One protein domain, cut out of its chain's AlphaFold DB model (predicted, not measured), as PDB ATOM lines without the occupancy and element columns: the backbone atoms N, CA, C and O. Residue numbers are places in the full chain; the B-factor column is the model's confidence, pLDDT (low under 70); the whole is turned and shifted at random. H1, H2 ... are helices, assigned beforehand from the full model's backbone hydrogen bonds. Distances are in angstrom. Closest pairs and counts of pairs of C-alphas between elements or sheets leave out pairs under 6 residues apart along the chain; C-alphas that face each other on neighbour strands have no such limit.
ATOM      1  N   ILE A   2     147.272 109.846 187.551       86.88
ATOM      2  CA  ILE A   2     146.628 109.033 188.617       86.88
ATOM      3  C   ILE A   2     145.234 108.548 188.201       86.88
ATOM      4  O   ILE A   2     144.956 107.358 188.295       86.88
ATOM      5  N   LEU A   3     144.373 109.449 187.717       88.62
ATOM      6  CA  LEU A   3     143.018 109.093 187.274       88.62
ATOM      7  C   LEU A   3     143.062 108.137 186.077       88.62
ATOM      8  O   LEU A   3     142.556 107.023 186.158       88.62
ATOM      9  N   GLU A   4     143.720 108.551 185.000       86.38
ATOM     10  CA  GLU A   4     143.845 107.787 183.748       86.38
ATOM     11  C   GLU A   4     144.613 106.477 183.970       86.38
ATOM     12  O   GLU A   4     144.221 105.425 183.479       86.38
ATOM     13  N   GLY A   5     145.665 106.504 184.800       88.44
ATOM     14  CA  GLY A   5     146.406 105.302 185.175       88.44
ATOM     15  C   GLY A   5     145.532 104.310 185.937       88.44
ATOM     16  O   GLY A   5     145.563 103.121 185.634       88.44
ATOM     17  N   TYR A   6     144.700 104.783 186.870       90.81
ATOM     18  CA  TYR A   6     143.721 103.922 187.529       90.81
ATOM     19  C   TYR A   6     142.758 103.295 186.510       90.81
ATOM     20  O   TYR A   6     142.578 102.083 186.519       90.81
ATOM     21  N   PHE A   7     142.214 104.074 185.572       90.88
ATOM     22  CA  PHE A   7     141.353 103.542 184.511       90.88
ATOM     23  C   PHE A   7     142.045 102.460 183.663       90.88
ATOM     24  O   PHE A   7     141.468 101.401 183.400       90.88
ATOM     25  N   VAL A   8     143.293 102.688 183.257       90.81
ATOM     26  CA  VAL A   8     144.051 101.756 182.410       90.81
ATOM     27  C   VAL A   8     144.371 100.464 183.163       90.81
ATOM     28  O   VAL A   8     144.121  99.378 182.636       90.81
ATOM     29  N   PHE A   9     144.870 100.574 184.399       91.19
ATOM     30  CA  PHE A   9     145.381  99.448 185.189       91.19
ATOM     31  C   PHE A   9     144.341  98.772 186.095       91.19
ATOM     32  O   PHE A   9     144.635  97.732 186.679       91.19
ATOM     33  N   SER A  10     143.127  99.312 186.211       90.44
ATOM     34  CA  SER A  10     142.007  98.687 186.930       90.44
ATOM     35  C   SER A  10     140.881  98.334 185.956       90.44
ATOM     36  O   SER A  10     139.844  98.991 185.950       90.44
ATOM     37  N   PRO A  11     141.046  97.291 185.117       85.88
ATOM     38  CA  PRO A  11     140.077  96.959 184.076       85.88
ATOM     39  C   PRO A  11     138.695  96.600 184.609       85.88
ATOM     40  O   PRO A  11     137.723  96.743 183.884       85.88
ATOM     41  N   GLU A  12     138.595  96.182 185.867       85.31
ATOM     42  CA  GLU A  12     137.354  95.717 186.486       85.31
ATOM     43  C   GLU A  12     136.689  96.767 187.390       85.31
ATOM     44  O   GLU A  12     135.753  96.441 188.121       85.31
ATOM     45  N   PHE A  13     137.114  98.039 187.318       82.44
ATOM     46  CA  PHE A  13     136.616  99.118 188.187       82.44
ATOM     47  C   PHE A  13     135.081  99.273 188.171       82.44
ATOM     48  O   PHE A  13     134.481  99.727 189.145       82.44
ATOM     49  N   TYR A  14     134.423  98.881 187.075       79.31
ATOM     50  CA  TYR A  14     132.969  98.934 186.923       79.31
ATOM     51  C   TYR A  14     132.238  97.773 187.622       79.31
ATOM     52  O   TYR A  14     131.070  97.926 187.979       79.31
ATOM     53  N   LYS A  15     132.903  96.628 187.849       81.44
ATOM     54  CA  LYS A  15     132.341  95.473 188.577       81.44
ATOM     55  C   LYS A  15     132.492  95.609 190.091       81.44
ATOM     56  O   LYS A  15     131.781  94.941 190.845       81.44
ATOM     57  N   GLU A  16     133.409  96.460 190.542       76.00
ATOM     58  CA  GLU A  16     133.650  96.687 191.961       76.00
ATOM     59  C   GLU A  16     132.449  97.376 192.624       76.00
ATOM     60  O   GLU A  16     132.039  98.481 192.258       76.00
ATOM     61  N   LYS A  17     131.885  96.696 193.630       72.94
ATOM     62  CA  LYS A  17     130.783  97.204 194.465       72.94
ATOM     63  C   LYS A  17     131.272  98.041 195.647       72.94
ATOM     64  O   LYS A  17     130.475  98.726 196.281       72.94
ATOM     65  N   THR A  18     132.562  97.966 195.960       75.12
ATOM     66  CA  THR A  18     133.182  98.763 197.015       75.12
ATOM     67  C   THR A  18     133.365 100.188 196.510       75.12
ATOM     68  O   THR A  18     133.924 100.394 195.434       75.12
ATOM     69  N   ALA A  19     132.902 101.170 197.282       69.81
ATOM     70  CA  ALA A  19     133.020 102.577 196.921       69.81
ATOM     71  C   ALA A  19     134.488 103.033 197.002       69.81
ATOM     72  O   ALA A  19     134.973 103.456 198.051       69.81
ATOM     73  N   CYS A  20     135.204 102.928 195.884       84.94
ATOM     74  CA  CYS A  20     136.499 103.565 195.679       84.94
ATOM     75  C   CYS A  20     136.279 104.884 194.936       84.94
ATOM     76  O   CYS A  20     135.674 104.891 193.867       84.94
ATOM     77  N   TYR A  21     136.799 105.995 195.464       88.31
ATOM     78  CA  TYR A  21     136.614 107.319 194.858       88.31
ATOM     79  C   TYR A  21     137.008 107.349 193.371       88.31
ATOM     80  O   TYR A  21     136.262 107.868 192.547       88.31
ATOM     81  N   LEU A  22     138.145 106.743 193.012       88.88
ATOM     82  CA  LEU A  22     138.620 106.706 191.625       88.88
ATOM     83  C   LEU A  22     137.692 105.886 190.717       88.88
ATOM     84  O   LEU A  22     137.442 106.290 189.584       88.88
ATOM     85  N   ALA A  23     137.142 104.775 191.217       88.44
ATOM     86  CA  ALA A  23     136.165 103.979 190.479       88.44
ATOM     87  C   ALA A  23     134.872 104.765 190.244       88.44
ATOM     88  O   ALA A  23     134.355 104.772 189.131       88.44
ATOM     89  N   GLU A  24     134.370 105.461 191.266       91.44
ATOM     90  CA  GLU A  24     133.140 106.249 191.163       91.44
ATOM     91  C   GLU A  24     133.289 107.439 190.208       91.44
ATOM     92  O   GLU A  24     132.380 107.703 189.424       91.44
ATOM     93  N   VAL A  25     134.452 108.101 190.186       91.88
ATOM     94  CA  VAL A  25     134.743 109.156 189.200       91.88
ATOM     95  C   VAL A  25     134.643 108.616 187.774       91.88
ATOM     96  O   VAL A  25     133.988 109.232 186.937       91.88
ATOM     97  N   TRP A  26     135.234 107.452 187.491       92.06
ATOM     98  CA  TRP A  26     135.177 106.867 186.150       92.06
ATOM     99  C   TRP A  26     133.802 106.306 185.792       92.06
ATOM    100  O   TRP A  26     133.392 106.406 184.635       92.06
ATOM    101  N   LYS A  27     133.051 105.772 186.761       91.69
ATOM    102  CA  LYS A  27     131.648 105.375 186.563       91.69
ATOM    103  C   LYS A  27     130.770 106.583 186.231       91.69
ATOM    104  O   LYS A  27     129.952 106.498 185.320       91.69
ATOM    105  N   GLU A  28     130.956 107.705 186.925       93.69
ATOM    106  CA  GLU A  28     130.230 108.945 186.637       93.69
ATOM    107  C   GLU A  28     130.631 109.516 185.275       93.69
ATOM    108  O   GLU A  28     129.766 109.849 184.468       93.69
ATOM    109  N   TYR A  29     131.931 109.562 184.976       92.75
ATOM    110  CA  TYR A  29     132.422 110.041 183.685       92.75
ATOM    111  C   TYR A  29     131.936 109.177 182.514       92.75
ATOM    112  O   TYR A  29     131.590 109.708 181.459       92.75
ATOM    113  N   SER A  30     131.778 107.867 182.725       93.31
ATOM    114  CA  SER A  30     131.229 106.949 181.719       93.31
ATOM    115  C   SER A  30     129.775 107.249 181.326       93.31
ATOM    116  O   SER A  30     129.297 106.737 180.319       93.31
ATOM    117  N   LYS A  31     129.051 108.089 182.081       93.69
ATOM    118  CA  LYS A  31     127.741 108.611 181.653       93.69
ATOM    119  C   LYS A  31     127.876 109.679 180.564       93.69
ATOM    120  O   LYS A  31     126.981 109.813 179.733       93.69
ATOM    121  N   GLY A  32     128.977 110.433 180.581       92.50
ATOM    122  CA  GLY A  32     129.408 111.332 179.510       92.50
ATOM    123  C   GLY A  32     129.916 110.576 178.296       92.50
ATOM    124  O   GLY A  32     129.542 110.908 177.177       92.50
ATOM    125  N   ASP A  33     130.718 109.541 178.537       94.38
ATOM    126  CA  ASP A  33     131.332 108.732 177.495       94.38
ATOM    127  C   ASP A  33     131.379 107.245 177.866       94.38
ATOM    128  O   ASP A  33     132.297 106.772 178.542       94.38
ATOM    129  N   SER A  34     130.384 106.481 177.407       94.06
ATOM    130  CA  SER A  34     130.277 105.051 177.729       94.06
ATOM    131  C   SER A  34     131.407 104.195 177.164       94.06
ATOM    132  O   SER A  34     131.587 103.066 177.628       94.06
ATOM    133  N   ARG A  35     132.234 104.722 176.250       94.25
ATOM    134  CA  ARG A  35     133.422 104.022 175.737       94.25
ATOM    135  C   ARG A  35     134.439 103.730 176.842       94.25
ATOM    136  O   ARG A  35     135.152 102.733 176.758       94.25
ATOM    137  N   TYR A  36     134.450 104.513 177.925       92.56
ATOM    138  CA  TYR A  36     135.254 104.216 179.116       92.56
ATOM    139  C   TYR A  36     134.738 102.976 179.855       92.56
ATOM    140  O   TYR A  36     135.516 102.075 180.167       92.56
ATOM    141  N   ALA A  37     133.426 102.865 180.078       91.50
ATOM    142  CA  ALA A  37     132.837 101.668 180.684       91.50
ATOM    143  C   ALA A  37     132.987 100.431 179.782       91.50
ATOM    144  O   ALA A  37     133.289  99.346 180.276       91.50
ATOM    145  N   ALA A  38     132.831 100.602 178.467       91.25
ATOM    146  CA  ALA A  38     133.037  99.545 177.478       91.25
ATOM    147  C   ALA A  38     134.517  99.171 177.290       91.25
ATOM    148  O   ALA A  38     134.810  98.153 176.664       91.25
ATOM    149  N   ARG A  39     135.439  99.973 177.840       91.38
ATOM    150  CA  ARG A  39     136.888  99.858 177.640       91.38
ATOM    151  C   ARG A  39     137.251  99.769 176.164       91.38
ATOM    152  O   ARG A  39     137.989  98.870 175.756       91.38
ATOM    153  N   ASP A  40     136.728 100.706 175.383       93.50
ATOM    154  CA  ASP A  40     137.073 100.804 173.974       93.50
ATOM    155  C   ASP A  40     138.601 100.826 173.791       93.50
ATOM    156  O   ASP A  40     139.339 101.477 174.536       93.50
ATOM    157  N   SER A  41     139.072 100.082 172.793       92.50
ATOM    158  CA  SER A  41     140.499  99.897 172.548       92.50
ATOM    159  C   SER A  41     141.211 101.205 172.200       92.50
ATOM    160  O   SER A  41     142.359 101.393 172.610       92.50
ATOM    161  N   GLY A  42     140.536 102.130 171.509       91.69
ATOM    162  CA  GLY A  42     141.053 103.457 171.202       91.69
ATOM    163  C   GLY A  42     141.204 104.295 172.466       91.69
ATOM    164  O   GLY A  42     142.283 104.831 172.719       91.69
ATOM    165  N   ILE A  43     140.165 104.325 173.305       93.06
ATOM    166  CA  ILE A  43     140.189 105.040 174.590       93.06
ATOM    167  C   ILE A  43     141.277 104.491 175.513       93.06
ATOM    168  O   ILE A  43     142.133 105.244 175.969       93.06
ATOM    169  N   VAL A  44     141.314 103.177 175.747       93.69
ATOM    170  CA  VAL A  44     142.330 102.554 176.613       93.69
ATOM    171  C   VAL A  44     143.747 102.820 176.096       93.69
ATOM    172  O   VAL A  44     144.656 103.030 176.899       93.69
ATOM    173  N   SER A  45     143.945 102.848 174.775       93.50
ATOM    174  CA  SER A  45     145.252 103.135 174.175       93.50
ATOM    175  C   SER A  45     145.685 104.587 174.386       93.50
ATOM    176  O   SER A  45     146.816 104.824 174.813       93.50
ATOM    177  N   VAL A  46     144.798 105.554 174.116       93.94
ATOM    178  CA  VAL A  46     145.082 106.985 174.315       93.94
ATOM    179  C   VAL A  46     145.366 107.263 175.790       93.94
ATOM    180  O   VAL A  46     146.420 107.803 176.121       93.94
ATOM    181  N   GLU A  47     144.498 106.792 176.683       93.31
ATOM    182  CA  GLU A  47     144.650 106.967 178.131       93.31
ATOM    183  C   GLU A  47     145.904 106.266 178.672       93.31
ATOM    184  O   GLU A  47     146.581 106.780 179.562       93.31
ATOM    185  N   GLY A  48     146.269 105.109 178.111       92.75
ATOM    186  CA  GLY A  48     147.504 104.400 178.446       92.75
ATOM    187  C   GLY A  48     148.751 105.215 178.115       92.75
ATOM    188  O   GLY A  48     149.656 105.336 178.946       92.75
ATOM    189  N   ILE A  49     148.785 105.817 176.924       93.19
ATOM    190  CA  ILE A  49     149.872 106.707 176.501       93.19
ATOM    191  C   ILE A  49     149.926 107.944 177.401       93.19
ATOM    192  O   ILE A  49     151.000 108.279 177.911       93.19
ATOM    193  N   THR A  50     148.791 108.592 177.661       92.62
ATOM    194  CA  THR A  50     148.745 109.785 178.513       92.62
ATOM    195  C   THR A  50     149.172 109.464 179.949       92.62
ATOM    196  O   THR A  50     149.981 110.183 180.539       92.62
ATOM    197  N   ALA A  51     148.745 108.329 180.505       92.62
ATOM    198  CA  ALA A  51     149.106 107.929 181.858       92.62
ATOM    199  C   ALA A  51     150.599 107.589 182.014       92.62
ATOM    200  O   ALA A  51     151.209 108.009 183.001       92.62
ATOM    201  N   VAL A  52     151.175 106.834 181.071       93.19
ATOM    202  CA  VAL A  52     152.529 106.258 181.192       93.19
ATOM    203  C   VAL A  52     153.613 107.149 180.589       93.19
ATOM    204  O   VAL A  52     154.744 107.137 181.073       93.19
ATOM    205  N   LEU A  53     153.300 107.936 179.558       93.19
ATOM    206  CA  LEU A  53     154.275 108.793 178.880       93.19
ATOM    207  C   LEU A  53     154.051 110.269 179.205       93.19
ATOM    208  O   LEU A  53     154.954 110.925 179.728       93.19
ATOM    209  N   GLU A  54     152.856 110.799 178.938       93.56
ATOM    210  CA  GLU A  54     152.608 112.242 179.071       93.56
ATOM    211  C   GLU A  54     152.581 112.694 180.535       93.56
ATOM    212  O   GLU A  54     153.131 113.743 180.868       93.56
ATOM    213  N   GLY A  55     152.033 111.872 181.432       92.69
ATOM    214  CA  GLY A  55     152.019 112.108 182.875       92.69
ATOM    215  C   GLY A  55     153.426 112.304 183.455       92.69
ATOM    216  O   GLY A  55     153.717 113.377 183.995       92.69
ATOM    217  N   PRO A  56     154.337 111.323 183.319       94.69
ATOM    218  CA  PRO A  56     155.727 111.486 183.735       94.69
ATOM    219  C   PRO A  56     156.450 112.620 183.002       94.69
ATOM    220  O   PRO A  56     157.196 113.375 183.631       94.69
ATOM    221  N   ALA A  57     156.203 112.809 181.701       94.38
ATOM    222  CA  ALA A  57     156.794 113.913 180.947       94.38
ATOM    223  C   ALA A  57     156.384 115.286 181.510       94.38
ATOM    224  O   ALA A  57     157.230 116.179 181.609       94.38
ATOM    225  N   CYS A  58     155.136 115.452 181.966       94.62
ATOM    226  CA  CYS A  58     154.674 116.666 182.645       94.62
ATOM    227  C   CYS A  58     155.464 116.955 183.931       94.62
ATOM    228  O   CYS A  58     155.813 118.110 184.191       94.62
ATOM    229  N   LEU A  59     155.809 115.929 184.717       95.12
ATOM    230  CA  LEU A  59     156.636 116.094 185.921       95.12
ATOM    231  C   LEU A  59     158.063 116.534 185.569       95.12
ATOM    232  O   LEU A  59     158.618 117.432 186.210       95.12
ATOM    233  N   ILE A  60     158.640 115.960 184.511       95.56
ATOM    234  CA  ILE A  60     159.953 116.371 183.996       95.56
ATOM    235  C   ILE A  60     159.891 117.819 183.482       95.56
ATOM    236  O   ILE A  60     160.810 118.601 183.735       95.56
ATOM    237  N   ALA A  61     158.804 118.210 182.813       95.31
ATOM    238  CA  ALA A  61     158.590 119.579 182.349       95.31
ATOM    239  C   ALA A  61     158.511 120.563 183.515       95.31
ATOM    240  O   ALA A  61     159.188 121.591 183.488       95.31
ATOM    241  N   MET A  62     157.764 120.225 184.567       95.50
ATOM    242  CA  MET A  62     157.698 121.015 185.795       95.50
ATOM    243  C   MET A  62     159.089 121.191 186.419       95.50
ATOM    244  O   MET A  62     159.490 122.318 186.713       95.50
ATOM    245  N   TYR A  63     159.861 120.110 186.560       96.69
ATOM    246  CA  TYR A  63     161.235 120.180 187.060       96.69
ATOM    247  C   TYR A  63     162.128 121.071 186.181       96.69
ATOM    248  O   TYR A  63     162.878 121.911 186.687       96.69
ATOM    249  N   ALA A  64     162.038 120.929 184.856       96.19
ATOM    250  CA  ALA A  64     162.814 121.720 183.905       96.19
ATOM    251  C   ALA A  64     162.461 123.215 183.971       96.19
ATOM    252  O   ALA A  64     163.353 124.058 183.847       96.19
ATOM    253  N   ILE A  65     161.187 123.553 184.193       95.31
ATOM    254  CA  ILE A  65     160.726 124.930 184.417       95.31
ATOM    255  C   ILE A  65     161.299 125.466 185.734       95.31
ATOM    256  O   ILE A  65     161.918 126.531 185.738       95.31
ATOM    257  N   ALA A  66     161.149 124.717 186.831       96.44
ATOM    258  CA  ALA A  66     161.609 125.123 188.159       96.44
ATOM    259  C   ALA A  66     163.130 125.353 188.203       96.44
ATOM    260  O   ALA A  66     163.604 126.320 188.796       96.44
ATOM    261  N   THR A  67     163.895 124.511 187.507       96.06
ATOM    262  CA  THR A  67     165.362 124.603 187.423       96.06
ATOM    263  C   THR A  67     165.866 125.424 186.228       96.06
ATOM    264  O   THR A  67     167.065 125.432 185.948       96.06
ATOM    265  N   ARG A  68     164.964 126.133 185.529       93.00
ATOM    266  CA  ARG A  68     165.253 127.034 184.395       93.00
ATOM    267  C   ARG A  68     166.117 126.401 183.297       93.00
ATOM    268  O   ARG A  68     167.006 127.044 182.737       93.00
ATOM    269  N   LYS A  69     165.863 125.136 182.965       95.06
ATOM    270  CA  LYS A  69     166.588 124.433 181.900       95.06
ATOM    271  C   LYS A  69     166.199 124.980 180.527       95.06
ATOM    272  O   LYS A  69     165.029 125.267 180.264       95.06
ATOM    273  N   SER A  70     167.175 125.062 179.623       90.25
ATOM    274  CA  SER A  70     166.987 125.554 178.249       90.25
ATOM    275  C   SER A  70     165.989 124.715 177.444       90.25
ATOM    276  O   SER A  70     165.223 125.263 176.656       90.25
ATOM    277  N   TYR A  71     165.933 123.402 177.691       92.19
ATOM    278  CA  TYR A  71     165.018 122.478 177.013       92.19
ATOM    279  C   TYR A  71     163.577 122.513 177.549       92.19
ATOM    280  O   TYR A  71     162.713 121.824 177.010       92.19
ATOM    281  N   SER A  72     163.280 123.315 178.579       94.69
ATOM    282  CA  SER A  72     161.940 123.381 179.185       94.69
ATOM    283  C   SER A  72     160.845 123.740 178.175       94.69
ATOM    284  O   SER A  72     159.766 123.153 178.218       94.69
ATOM    285  N   TYR A  73     161.105 124.670 177.250       94.62
ATOM    286  CA  TYR A  73     160.142 125.060 176.211       94.62
ATOM    287  C   TYR A  73     159.934 123.971 175.155       94.62
ATOM    288  O   TYR A  73     158.815 123.798 174.682       94.62
ATOM    289  N   ILE A  74     160.987 123.227 174.809       95.38
ATOM    290  CA  ILE A  74     160.903 122.111 173.856       95.38
ATOM    291  C   ILE A  74     160.052 120.992 174.456       95.38
ATOM    292  O   ILE A  74     159.159 120.472 173.795       95.38
ATOM    293  N   LEU A  75     160.278 120.672 175.732       95.62
ATOM    294  CA  LEU A  75     159.530 119.629 176.422       95.62
ATOM    295  C   LEU A  75     158.042 119.989 176.563       95.62
ATOM    296  O   LEU A  75     157.183 119.171 176.258       95.62
ATOM    297  N   GLN A  76     157.729 121.235 176.936       97.00
ATOM    298  CA  GLN A  76     156.346 121.731 176.975       97.00
ATOM    299  C   GLN A  76     155.663 121.672 175.605       97.00
ATOM    300  O   GLN A  76     154.494 121.297 175.527       97.00
ATOM    301  N   LEU A  77     156.380 122.034 174.535       96.75
ATOM    302  CA  LEU A  77     155.871 121.968 173.167       96.75
ATOM    303  C   LEU A  77     155.542 120.524 172.769       96.75
ATOM    304  O   LEU A  77     154.442 120.270 172.288       96.75
ATOM    305  N   ALA A  78     156.464 119.587 173.008       96.50
ATOM    306  CA  ALA A  78     156.285 118.176 172.674       96.50
ATOM    307  C   ALA A  78     155.092 117.549 173.415       96.50
ATOM    308  O   ALA A  78     154.243 116.931 172.783       96.50
ATOM    309  N   ILE A  79     154.988 117.777 174.730       96.62
ATOM    310  CA  ILE A  79     153.871 117.281 175.550       96.62
ATOM    311  C   ILE A  79     152.542 117.864 175.069       96.62
ATOM    312  O   ILE A  79     151.567 117.145 174.909       96.62
ATOM    313  N   SER A  80     152.505 119.172 174.798       97.50
ATOM    314  CA  SER A  80     151.271 119.832 174.362       97.50
ATOM    315  C   SER A  80     150.803 119.335 172.992       97.50
ATOM    316  O   SER A  80     149.604 119.227 172.758       97.50
ATOM    317  N   LEU A  81     151.734 119.021 172.083       97.00
ATOM    318  CA  LEU A  81     151.408 118.412 170.791       97.00
ATOM    319  C   LEU A  81     150.871 116.987 170.953       97.00
ATOM    320  O   LEU A  81     149.899 116.649 170.283       97.00
ATOM    321  N   GLY A  82     151.465 116.188 171.846       95.62
ATOM    322  CA  GLY A  82     150.954 114.862 172.207       95.62
ATOM    323  C   GLY A  82     149.513 114.935 172.706       95.62
ATOM    324  O   GLY A  82     148.632 114.298 172.130       95.62
ATOM    325  N   GLN A  83     149.246 115.846 173.645       95.75
ATOM    326  CA  GLN A  83     147.910 116.035 174.199       95.75
ATOM    327  C   GLN A  83     146.884 116.439 173.133       95.75
ATOM    328  O   GLN A  83     145.780 115.897 173.104       95.75
ATOM    329  N   LEU A  84     147.233 117.372 172.236       96.81
ATOM    330  CA  LEU A  84     146.346 117.762 171.135       96.81
ATOM    331  C   LEU A  84     146.089 116.608 170.173       96.81
ATOM    332  O   LEU A  84     144.962 116.448 169.712       96.81
ATOM    333  N   TYR A  85     147.112 115.812 169.870       96.19
ATOM    334  CA  TYR A  85     146.969 114.652 169.004       96.19
ATOM    335  C   TYR A  85     146.066 113.587 169.637       96.19
ATOM    336  O   TYR A  85     145.116 113.149 168.994       96.19
ATOM    337  N   GLY A  86     146.296 113.229 170.904       95.31
ATOM    338  CA  GLY A  86     145.445 112.293 171.643       95.31
ATOM    339  C   GLY A  86     143.997 112.777 171.725       95.31
ATOM    340  O   GLY A  86     143.074 112.020 171.437       95.31
ATOM    341  N   THR A  87     143.798 114.070 171.994       95.31
ATOM    342  CA  THR A  87     142.463 114.687 172.027       95.31
ATOM    343  C   THR A  87     141.802 114.687 170.644       95.31
ATOM    344  O   THR A  87     140.610 114.424 170.524       95.31
ATOM    345  N   ALA A  88     142.558 114.928 169.570       95.50
ATOM    346  CA  ALA A  88     142.029 114.835 168.213       95.50
ATOM    347  C   ALA A  88     141.588 113.403 167.884       95.50
ATOM    348  O   ALA A  88     140.482 113.212 167.391       95.50
ATOM    349  N   VAL A  89     142.414 112.400 168.204       95.75
ATOM    350  CA  VAL A  89     142.055 110.983 168.034       95.75
ATOM    351  C   VAL A  89     140.792 110.651 168.830       95.75
ATOM    352  O   VAL A  89     139.885 110.048 168.269       95.75
ATOM    353  N   TYR A  90     140.690 111.112 170.077       95.06
ATOM    354  CA  TYR A  90     139.528 110.915 170.949       95.06
ATOM    355  C   TYR A  90     138.201 111.408 170.342       95.06
ATOM    356  O   TYR A  90     137.205 110.678 170.352       95.06
ATOM    357  N   PHE A  91     138.191 112.625 169.784       94.31
ATOM    358  CA  PHE A  91     137.010 113.188 169.118       94.31
ATOM    359  C   PHE A  91     136.747 112.552 167.749       94.31
ATOM    360  O   PHE A  91     135.598 112.356 167.365       94.31
ATOM    361  N   ILE A  92     137.797 112.213 166.995       94.56
ATOM    362  CA  ILE A  92     137.645 111.577 165.682       94.56
ATOM    363  C   ILE A  92     137.030 110.186 165.832       94.56
ATOM    364  O   ILE A  92     136.103 109.862 165.094       94.56
ATOM    365  N   THR A  93     137.499 109.368 166.778       93.06
ATOM    366  CA  THR A  93     136.930 108.029 166.994       93.06
ATOM    367  C   THR A  93     135.472 108.105 167.418       93.06
ATOM    368  O   THR A  93     134.662 107.336 166.914       93.06
ATOM    369  N   SER A  94     135.107 109.087 168.248       92.69
ATOM    370  CA  SER A  94     133.717 109.291 168.670       92.69
ATOM    371  C   SER A  94     132.811 109.563 167.471       92.69
ATOM    372  O   SER A  94     131.772 108.922 167.300       92.69
ATOM    373  N   PHE A  95     133.263 110.470 166.603       92.38
ATOM    374  CA  PHE A  95     132.526 110.895 165.430       92.38
ATOM    375  C   PHE A  95     132.360 109.743 164.435       92.38
ATOM    376  O   PHE A  95     131.282 109.553 163.876       92.38
ATOM    377  N   LEU A  96     133.411 108.938 164.243       92.94
ATOM    378  CA  LEU A  96     133.377 107.754 163.381       92.94
ATOM    379  C   LEU A  96     132.460 106.650 163.927       92.94
ATOM    380  O   LEU A  96     131.834 105.939 163.144       92.94
ATOM    381  N   GLU A  97     132.350 106.525 165.249       90.12
ATOM    382  CA  GLU A  97     131.444 105.594 165.938       90.12
ATOM    383  C   GLU A  97     129.999 106.122 166.043       90.12
ATOM    384  O   GLU A  97     129.101 105.423 166.520       90.12
ATOM    385  N   GLY A  98     129.746 107.339 165.551       90.94
ATOM    386  CA  GLY A  98     128.413 107.922 165.417       90.94
ATOM    387  C   GLY A  98     127.894 108.657 166.652       90.94
ATOM    388  O   GLY A  98     126.692 108.892 166.730       90.94
ATOM    389  N   ASP A  99     128.760 109.011 167.608       88.56
ATOM    390  CA  ASP A  99     128.447 109.852 168.778       88.56
ATOM    391  C   ASP A  99     127.284 109.375 169.686       88.56
ATOM    392  O   ASP A  99     126.762 110.126 170.511       88.56
ATOM    393  N   ASN A 100     126.904 108.096 169.612       88.62
ATOM    394  CA  ASN A 100     125.791 107.517 170.380       88.62
ATOM    395  C   ASN A 100     126.241 106.869 171.704       88.62
ATOM    396  O   ASN A 100     125.838 105.754 172.027       88.62
ATOM    397  N   PHE A 101     127.100 107.547 172.468       91.38
ATOM    398  CA  PHE A 101     127.712 106.988 173.686       91.38
ATOM    399  C   PHE A 101     127.287 107.679 174.990       91.38
ATOM    400  O   PHE A 101     127.568 107.147 176.067       91.38
ATOM    401  N   ALA A 102     126.667 108.860 174.930       93.88
ATOM    402  CA  ALA A 102     126.327 109.644 176.118       93.88
ATOM    403  C   ALA A 102     124.940 109.273 176.666       93.88
ATOM    404  O   ALA A 102     123.985 109.097 175.913       93.88
ATOM    405  N   ALA A 103     124.801 109.221 177.992       92.25
ATOM    406  CA  ALA A 103     123.545 108.866 178.658       92.25
ATOM    407  C   ALA A 103     122.451 109.942 178.516       92.25
ATOM    408  O   ALA A 103     121.261 109.646 178.612       92.25
ATOM    409  N   SER A 104     122.839 111.206 178.328       93.94
ATOM    410  CA  SER A 104     121.919 112.313 178.062       93.94
ATOM    411  C   SER A 104     122.631 113.471 177.364       93.94
ATOM    412  O   SER A 104     123.859 113.566 177.378       93.94
ATOM    413  N   MET A 105     121.854 114.407 176.815       93.00
ATOM    414  CA  MET A 105     122.385 115.624 176.192       93.00
ATOM    415  C   MET A 105     123.191 116.479 177.183       93.00
ATOM    416  O   MET A 105     124.207 117.059 176.812       93.00
ATOM    417  N   PHE A 106     122.789 116.516 178.461       94.56
ATOM    418  CA  PHE A 106     123.559 117.195 179.507       94.56
ATOM    419  C   PHE A 106     124.951 116.577 179.656       94.56
ATOM    420  O   PHE A 106     125.946 117.295 179.629       94.56
ATOM    421  N   TYR A 107     125.022 115.249 179.759       94.00
ATOM    422  CA  TYR A 107     126.286 114.532 179.879       94.00
ATOM    423  C   TYR A 107     127.163 114.714 178.633       94.00
ATOM    424  O   TYR A 107     128.359 114.957 178.761       94.00
ATOM    425  N   TYR A 108     126.572 114.719 177.437       93.31
ATOM    426  CA  TYR A 108     127.312 115.003 176.208       93.31
ATOM    427  C   TYR A 108     127.941 116.411 176.224       93.31
ATOM    428  O   TYR A 108     129.146 116.569 176.064       93.31
ATOM    429  N   TYR A 109     127.180 117.476 176.484       94.88
ATOM    430  CA  TYR A 109     127.773 118.819 176.426       94.88
ATOM    431  C   TYR A 109     128.655 119.154 177.628       94.88
ATOM    432  O   TYR A 109     129.719 119.744 177.451       94.88
ATOM    433  N   ALA A 110     128.245 118.799 178.846       93.69
ATOM    434  CA  ALA A 110     128.975 119.177 180.051       93.69
ATOM    435  C   ALA A 110     130.223 118.309 180.282       93.69
ATOM    436  O   ALA A 110     131.273 118.837 180.644       93.69
ATOM    437  N   TYR A 111     130.127 116.994 180.069       93.06
ATOM    438  CA  TYR A 111     131.241 116.079 180.329       93.06
ATOM    439  C   TYR A 111     132.045 115.859 179.059       93.06
ATOM    440  O   TYR A 111     133.249 116.089 179.055       93.06
ATOM    441  N   TYR A 112     131.386 115.463 177.971       93.38
ATOM    442  CA  TYR A 112     132.104 115.110 176.754       93.38
ATOM    443  C   TYR A 112     132.690 116.340 176.042       93.38
ATOM    444  O   TYR A 112     133.891 116.387 175.805       93.38
ATOM    445  N   ILE A 113     131.906 117.383 175.764       94.00
ATOM    446  CA  ILE A 113     132.419 118.566 175.050       94.00
ATOM    447  C   ILE A 113     133.188 119.505 175.985       94.00
ATOM    448  O   ILE A 113     134.353 119.825 175.743       94.00
ATOM    449  N   PHE A 114     132.537 119.987 177.045       94.25
ATOM    450  CA  PHE A 114     133.087 121.063 177.864       94.25
ATOM    451  C   PHE A 114     134.310 120.620 178.666       94.25
ATOM    452  O   PHE A 114     135.320 121.321 178.620       94.25
ATOM    453  N   ALA A 115     134.272 119.468 179.347       92.31
ATOM    454  CA  ALA A 115     135.442 119.013 180.095       92.31
ATOM    455  C   ALA A 115     136.638 118.804 179.151       92.31
ATOM    456  O   ALA A 115     137.679 119.425 179.356       92.31
ATOM    457  N   ASN A 116     136.474 118.062 178.050       93.75
ATOM    458  CA  ASN A 116     137.570 117.806 177.105       93.75
ATOM    459  C   ASN A 116     138.083 119.067 176.380       93.75
ATOM    460  O   ASN A 116     139.228 119.092 175.924       93.75
ATOM    461  N   SER A 117     137.310 120.159 176.327       94.12
ATOM    462  CA  SER A 117     137.753 121.420 175.710       94.12
ATOM    463  C   SER A 117     139.025 122.001 176.349       94.12
ATOM    464  O   SER A 117     139.842 122.617 175.655       94.12
ATOM    465  N   PHE A 118     139.260 121.759 177.645       95.25
ATOM    466  CA  PHE A 118     140.469 122.226 178.331       95.25
ATOM    467  C   PHE A 118     141.743 121.597 177.761       95.25
ATOM    468  O   PHE A 118     142.762 122.283 177.634       95.25
ATOM    469  N   TRP A 119     141.665 120.334 177.339       94.31
ATOM    470  CA  TRP A 119     142.757 119.598 176.703       94.31
ATOM    471  C   TRP A 119     143.024 120.035 175.257       94.31
ATOM    472  O   TRP A 119     144.047 119.674 174.684       94.31
ATOM    473  N   ILE A 120     142.176 120.898 174.690       96.38
ATOM    474  CA  ILE A 120     142.437 121.585 173.419       96.38
ATOM    475  C   ILE A 120     143.007 122.979 173.682       96.38
ATOM    476  O   ILE A 120     144.066 123.353 173.168       96.38
ATOM    477  N   VAL A 121     142.317 123.771 174.504       97.38
ATOM    478  CA  VAL A 121     142.633 125.193 174.688       97.38
ATOM    479  C   VAL A 121     143.983 125.381 175.379       97.38
ATOM    480  O   VAL A 121     144.821 126.145 174.894       97.38
ATOM    481  N   ILE A 122     144.229 124.680 176.490       96.62
ATOM    482  CA  ILE A 122     145.442 124.880 177.292       96.62
ATOM    483  C   ILE A 122     146.699 124.464 176.508       96.62
ATOM    484  O   ILE A 122     147.611 125.295 176.391       96.62
ATOM    485  N   PRO A 123     146.772 123.259 175.904       96.81
ATOM    486  CA  PRO A 123     147.937 122.866 175.114       96.81
ATOM    487  C   PRO A 123     148.191 123.792 173.924       96.81
ATOM    488  O   PRO A 123     149.337 124.164 173.673       96.81
ATOM    489  N   THR A 124     147.139 124.265 173.248       97.94
ATOM    490  CA  THR A 124     147.270 125.224 172.136       97.94
ATOM    491  C   THR A 124     147.943 126.524 172.584       97.94
ATOM    492  O   THR A 124     148.882 127.005 171.941       97.94
ATOM    493  N   LEU A 125     147.528 127.085 173.722       98.12
ATOM    494  CA  LEU A 125     148.147 128.294 174.275       98.12
ATOM    495  C   LEU A 125     149.616 128.064 174.659       98.12
ATOM    496  O   LEU A 125     150.471 128.926 174.411       98.12
ATOM    497  N   ILE A 126     149.934 126.897 175.229       97.38
ATOM    498  CA  ILE A 126     151.310 126.519 175.570       97.38
ATOM    499  C   ILE A 126     152.166 126.402 174.306       97.38
ATOM    500  O   ILE A 126     153.272 126.949 174.291       97.38
ATOM    501  N   ILE A 127     151.657 125.769 173.245       98.00
ATOM    502  CA  ILE A 127     152.337 125.642 171.950       98.00
ATOM    503  C   ILE A 127     152.670 127.018 171.386       98.00
ATOM    504  O   ILE A 127     153.836 127.291 171.104       98.00
ATOM    505  N   ILE A 128     151.684 127.918 171.303       98.12
ATOM    506  CA  ILE A 128     151.881 129.275 170.773       98.12
ATOM    507  C   ILE A 128     152.972 130.007 171.563       98.12
ATOM    508  O   ILE A 128     153.853 130.650 170.980       98.12
ATOM    509  N   ARG A 129     152.946 129.912 172.898       97.12
ATOM    510  CA  ARG A 129     153.950 130.553 173.756       97.12
ATOM    511  C   ARG A 129     155.342 129.952 173.558       97.12
ATOM    512  O   ARG A 129     156.307 130.706 173.428       97.12
ATOM    513  N   CYS A 130     155.457 128.625 173.557       96.62
ATOM    514  CA  CYS A 130     156.737 127.933 173.416       96.62
ATOM    515  C   CYS A 130     157.348 128.194 172.041       96.62
ATOM    516  O   CYS A 130     158.516 128.568 171.967       96.62
ATOM    517  N   TRP A 131     156.542 128.118 170.981       96.75
ATOM    518  CA  TRP A 131     156.957 128.424 169.616       96.75
ATOM    519  C   TRP A 131     157.567 129.823 169.511       96.75
ATOM    520  O   TRP A 131     158.714 129.976 169.094       96.75
ATOM    521  N   LYS A 132     156.861 130.851 170.008       96.31
ATOM    522  CA  LYS A 132     157.360 132.237 170.017       96.31
ATOM    523  C   LYS A 132     158.697 132.374 170.750       96.31
ATOM    524  O   LYS A 132     159.591 133.069 170.269       96.31
ATOM    525  N   LYS A 133     158.850 131.725 171.909       95.12
ATOM    526  CA  LYS A 133     160.090 131.785 172.705       95.12
ATOM    527  C   LYS A 133     161.256 131.074 172.025       95.12
ATOM    528  O   LYS A 133     162.364 131.604 172.046       95.12
ATOM    529  N   ILE A 134     161.003 129.923 171.409       94.69
ATOM    530  CA  ILE A 134     162.011 129.164 170.666       94.69
ATOM    531  C   ILE A 134     162.484 129.976 169.455       94.69
ATOM    532  O   ILE A 134     163.681 130.216 169.321       94.69
ATOM    533  N   CYS A 135     161.567 130.490 168.628       95.00
ATOM    534  CA  CYS A 135     161.923 131.319 167.473       95.00
ATOM    535  C   CYS A 135     162.726 132.567 167.873       95.00
ATOM    536  O   CYS A 135     163.745 132.864 167.254       95.00
ATOM    537  N   ALA A 136     162.315 133.269 168.936       94.44
ATOM    538  CA  ALA A 136     163.040 134.440 169.428       94.44
ATOM    539  C   ALA A 136     164.472 134.098 169.887       94.44
ATOM    540  O   ALA A 136     165.395 134.880 169.663       94.44
ATOM    541  N   ALA A 137     164.680 132.927 170.500       92.88
ATOM    542  CA  ALA A 137     166.010 132.487 170.917       92.88
ATOM    543  C   ALA A 137     166.948 132.264 169.716       92.88
ATOM    544  O   ALA A 137     168.096 132.713 169.752       92.88
ATOM    545  N   PHE A 138     166.450 131.642 168.643       92.25
ATOM    546  CA  PHE A 138     167.221 131.444 167.409       92.25
ATOM    547  C   PHE A 138     167.560 132.768 166.714       92.25
ATOM    548  O   PHE A 138     168.711 132.978 166.338       92.25
ATOM    549  N   GLN A 139     166.617 133.713 166.648       92.69
ATOM    550  CA  GLN A 139     166.870 135.042 166.070       92.69
ATOM    551  C   GLN A 139     168.000 135.794 166.792       92.69
ATOM    552  O   GLN A 139     168.864 136.394 166.152       92.69
ATOM    553  N   VAL A 140     168.037 135.739 168.127       92.00
ATOM    554  CA  VAL A 140     169.115 136.359 168.918       92.00
ATOM    555  C   VAL A 140     170.458 135.667 168.673       92.00
ATOM    556  O   VAL A 140     171.499 136.329 168.635       92.00
ATOM    557  N   GLN A 141     170.462 134.343 168.514       89.50
ATOM    558  CA  GLN A 141     171.678 133.588 168.223       89.50
ATOM    559  C   GLN A 141     172.258 133.953 166.849       89.50
ATOM    560  O   GLN A 141     173.469 134.156 166.742       89.50
ATOM    561  N   ASP A 142     171.412 134.098 165.829       87.00
ATOM    562  CA  ASP A 142     171.840 134.487 164.484       87.00
ATOM    563  C   ASP A 142     172.389 135.917 164.455       87.00
ATOM    564  O   ASP A 142     173.483 136.145 163.938       87.00
ATOM    565  N   GLN A 143     171.725 136.865 165.126       85.12
ATOM    566  CA  GLN A 143     172.232 138.237 165.258       85.12
ATOM    567  C   GLN A 143     173.604 138.306 165.943       85.12
ATOM    568  O   GLN A 143     174.441 139.133 165.574       85.12
ATOM    569  N   LYS A 144     173.865 137.445 166.936       79.69
ATOM    570  CA  LYS A 144     175.187 137.361 167.576       79.69
ATOM    571  C   LYS A 144     176.252 136.836 166.616       79.69
ATOM    572  O   LYS A 144     177.347 137.386 166.602       79.69
ATOM    573  N   LYS A 145     175.943 135.823 165.800       74.06
ATOM    574  CA  LYS A 145     176.886 135.296 164.798       74.06
ATOM    575  C   LYS A 145     177.244 136.344 163.743       74.06
ATOM    576  O   LYS A 145     178.414 136.460 163.402       74.06
ATOM    577  N   THR A 146     176.274 137.133 163.276       73.62
ATOM    578  CA  THR A 146     176.519 138.202 162.293       73.62
ATOM    579  C   THR A 146     177.389 139.331 162.845       73.62
ATOM    580  O   THR A 146     178.160 139.899 162.090       73.62
ATOM    581  N   LYS A 147     177.304 139.654 164.143       66.56
ATOM    582  CA  LYS A 147     178.138 140.703 164.766       66.56
ATOM    583  C   LYS A 147     179.585 140.283 165.055       66.56
ATOM    584  O   LYS A 147     180.411 141.150 165.308       66.56
ATOM    585  N   ILE A 148     179.867 138.980 165.114       66.69
ATOM    586  CA  ILE A 148     181.207 138.436 165.410       66.69
ATOM    587  C   ILE A 148     182.031 138.244 164.122       66.69
ATOM    588  O   ILE A 148     183.249 138.095 164.196       66.69
ATOM    589  N   ARG A 149     181.375 138.234 162.958       53.22
ATOM    590  CA  ARG A 149     181.995 138.085 161.639       53.22
ATOM    591  C   ARG A 149     182.253 139.444 161.002       53.22
ATOM    592  O   ARG A 149     183.272 139.536 160.287       53.22
TER     593      ARG A 149
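What this domain is: This is residues 2 to 149 of the 149 residues of the protein "EXPERA domain-containing protein" of Nyssa sinensis (UniProt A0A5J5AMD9). Three long helices, H4, H5 and H6, run up and down beside one another, H5 packing on both H4 and H6, and residues 135 to 149, of which 135 to 148 belong to H6, stick out from the body as a free arm. At the other end of H6, the short helix H2 makes a corner with it, the last residues of H2, 29 to 32, touching residues 107 to 112 of H6, with H3 next to H2, while H1 packs on H4. The printed part has 148 residues with six named helices, H1 to H6 in order, and no named strand; the class is all helix. The whole is loose, with a radius of gyration of the C-alphas of 19.5 A, and spans 71 by 30 by 23 A, the arm adding to its length.

How they stand to each other: Start at H6, residues 105 to 148, the longest helix. H5, residues 72 to 96, touches residues 116 to 134 of H6 alone; look at the closest C-alphas, Ser 80 and Pro 123, 4.6 A apart. This hairpin has a shallow tilt of 33 degrees, only just short of steep, opposite ways. H4, residues 41 to 66, forms a hairpin with H5 at a shallow tilt of 18 degrees, opposite ways; their closest C-alphas, Ala 64 and Ser 72, are 5.1 A apart. H4 and H6 are apart. H1, residues 2 to 9, touches residues 44 to 52 of H4 alone, closest at the C-alphas of Gly 5 and Ala 51, 5.0 A, with a tilt of 36 degrees, only just steep, opposite ways. H2, residues 21 to 32, touches H6 about perpendicular, at 80 degrees, with its residues 29 to 32 alone, and H6 touches H2 with residues 107 to 112 alone; the C-alphas of Gly 32 and Tyr 107 are closest, 4.5 A apart. H2 also touches H1, at 82 degrees, and H3, residues 34 to 37, the C-alphas of Ser 30 and Tyr 36 being closest, 5.5 A. H3 and H4 only just touch, only at the corner, with 3 pairs of C-alphas within 8 A. Each O i to N i+4 pair is within hydrogen-bond range in H1 and H5; the counts are 6 of 8 in H2, 20 of 22 in H4 and 32 of 40 in H6, and H3 is too short for such a pair.

Where its parts are: Find C-alpha 105 at (122.385, 115.624, 176.192); from there H6 runs 64.0 A to C-alpha 148 at (181.207, 138.436, 165.410). H5 is 36.2 A long and H4 36.4 A, with a kink of 31 degrees near residue 55. H2 is 17.4 A, H1 10.3 A and H3 5.2 A; H1 begins at C-alpha 2, (146.628, 109.033, 188.617).

The domain as a whole: The C-alphas of Lys 17 and Arg 149 are the two farthest apart, 73.3 A. The printed part has no cut, and the link from H1 to H2, 11 residues, is long. Mean pLDDT of the printed part is 91.6; residues 19 and 147 to 149 are under 70 in this model.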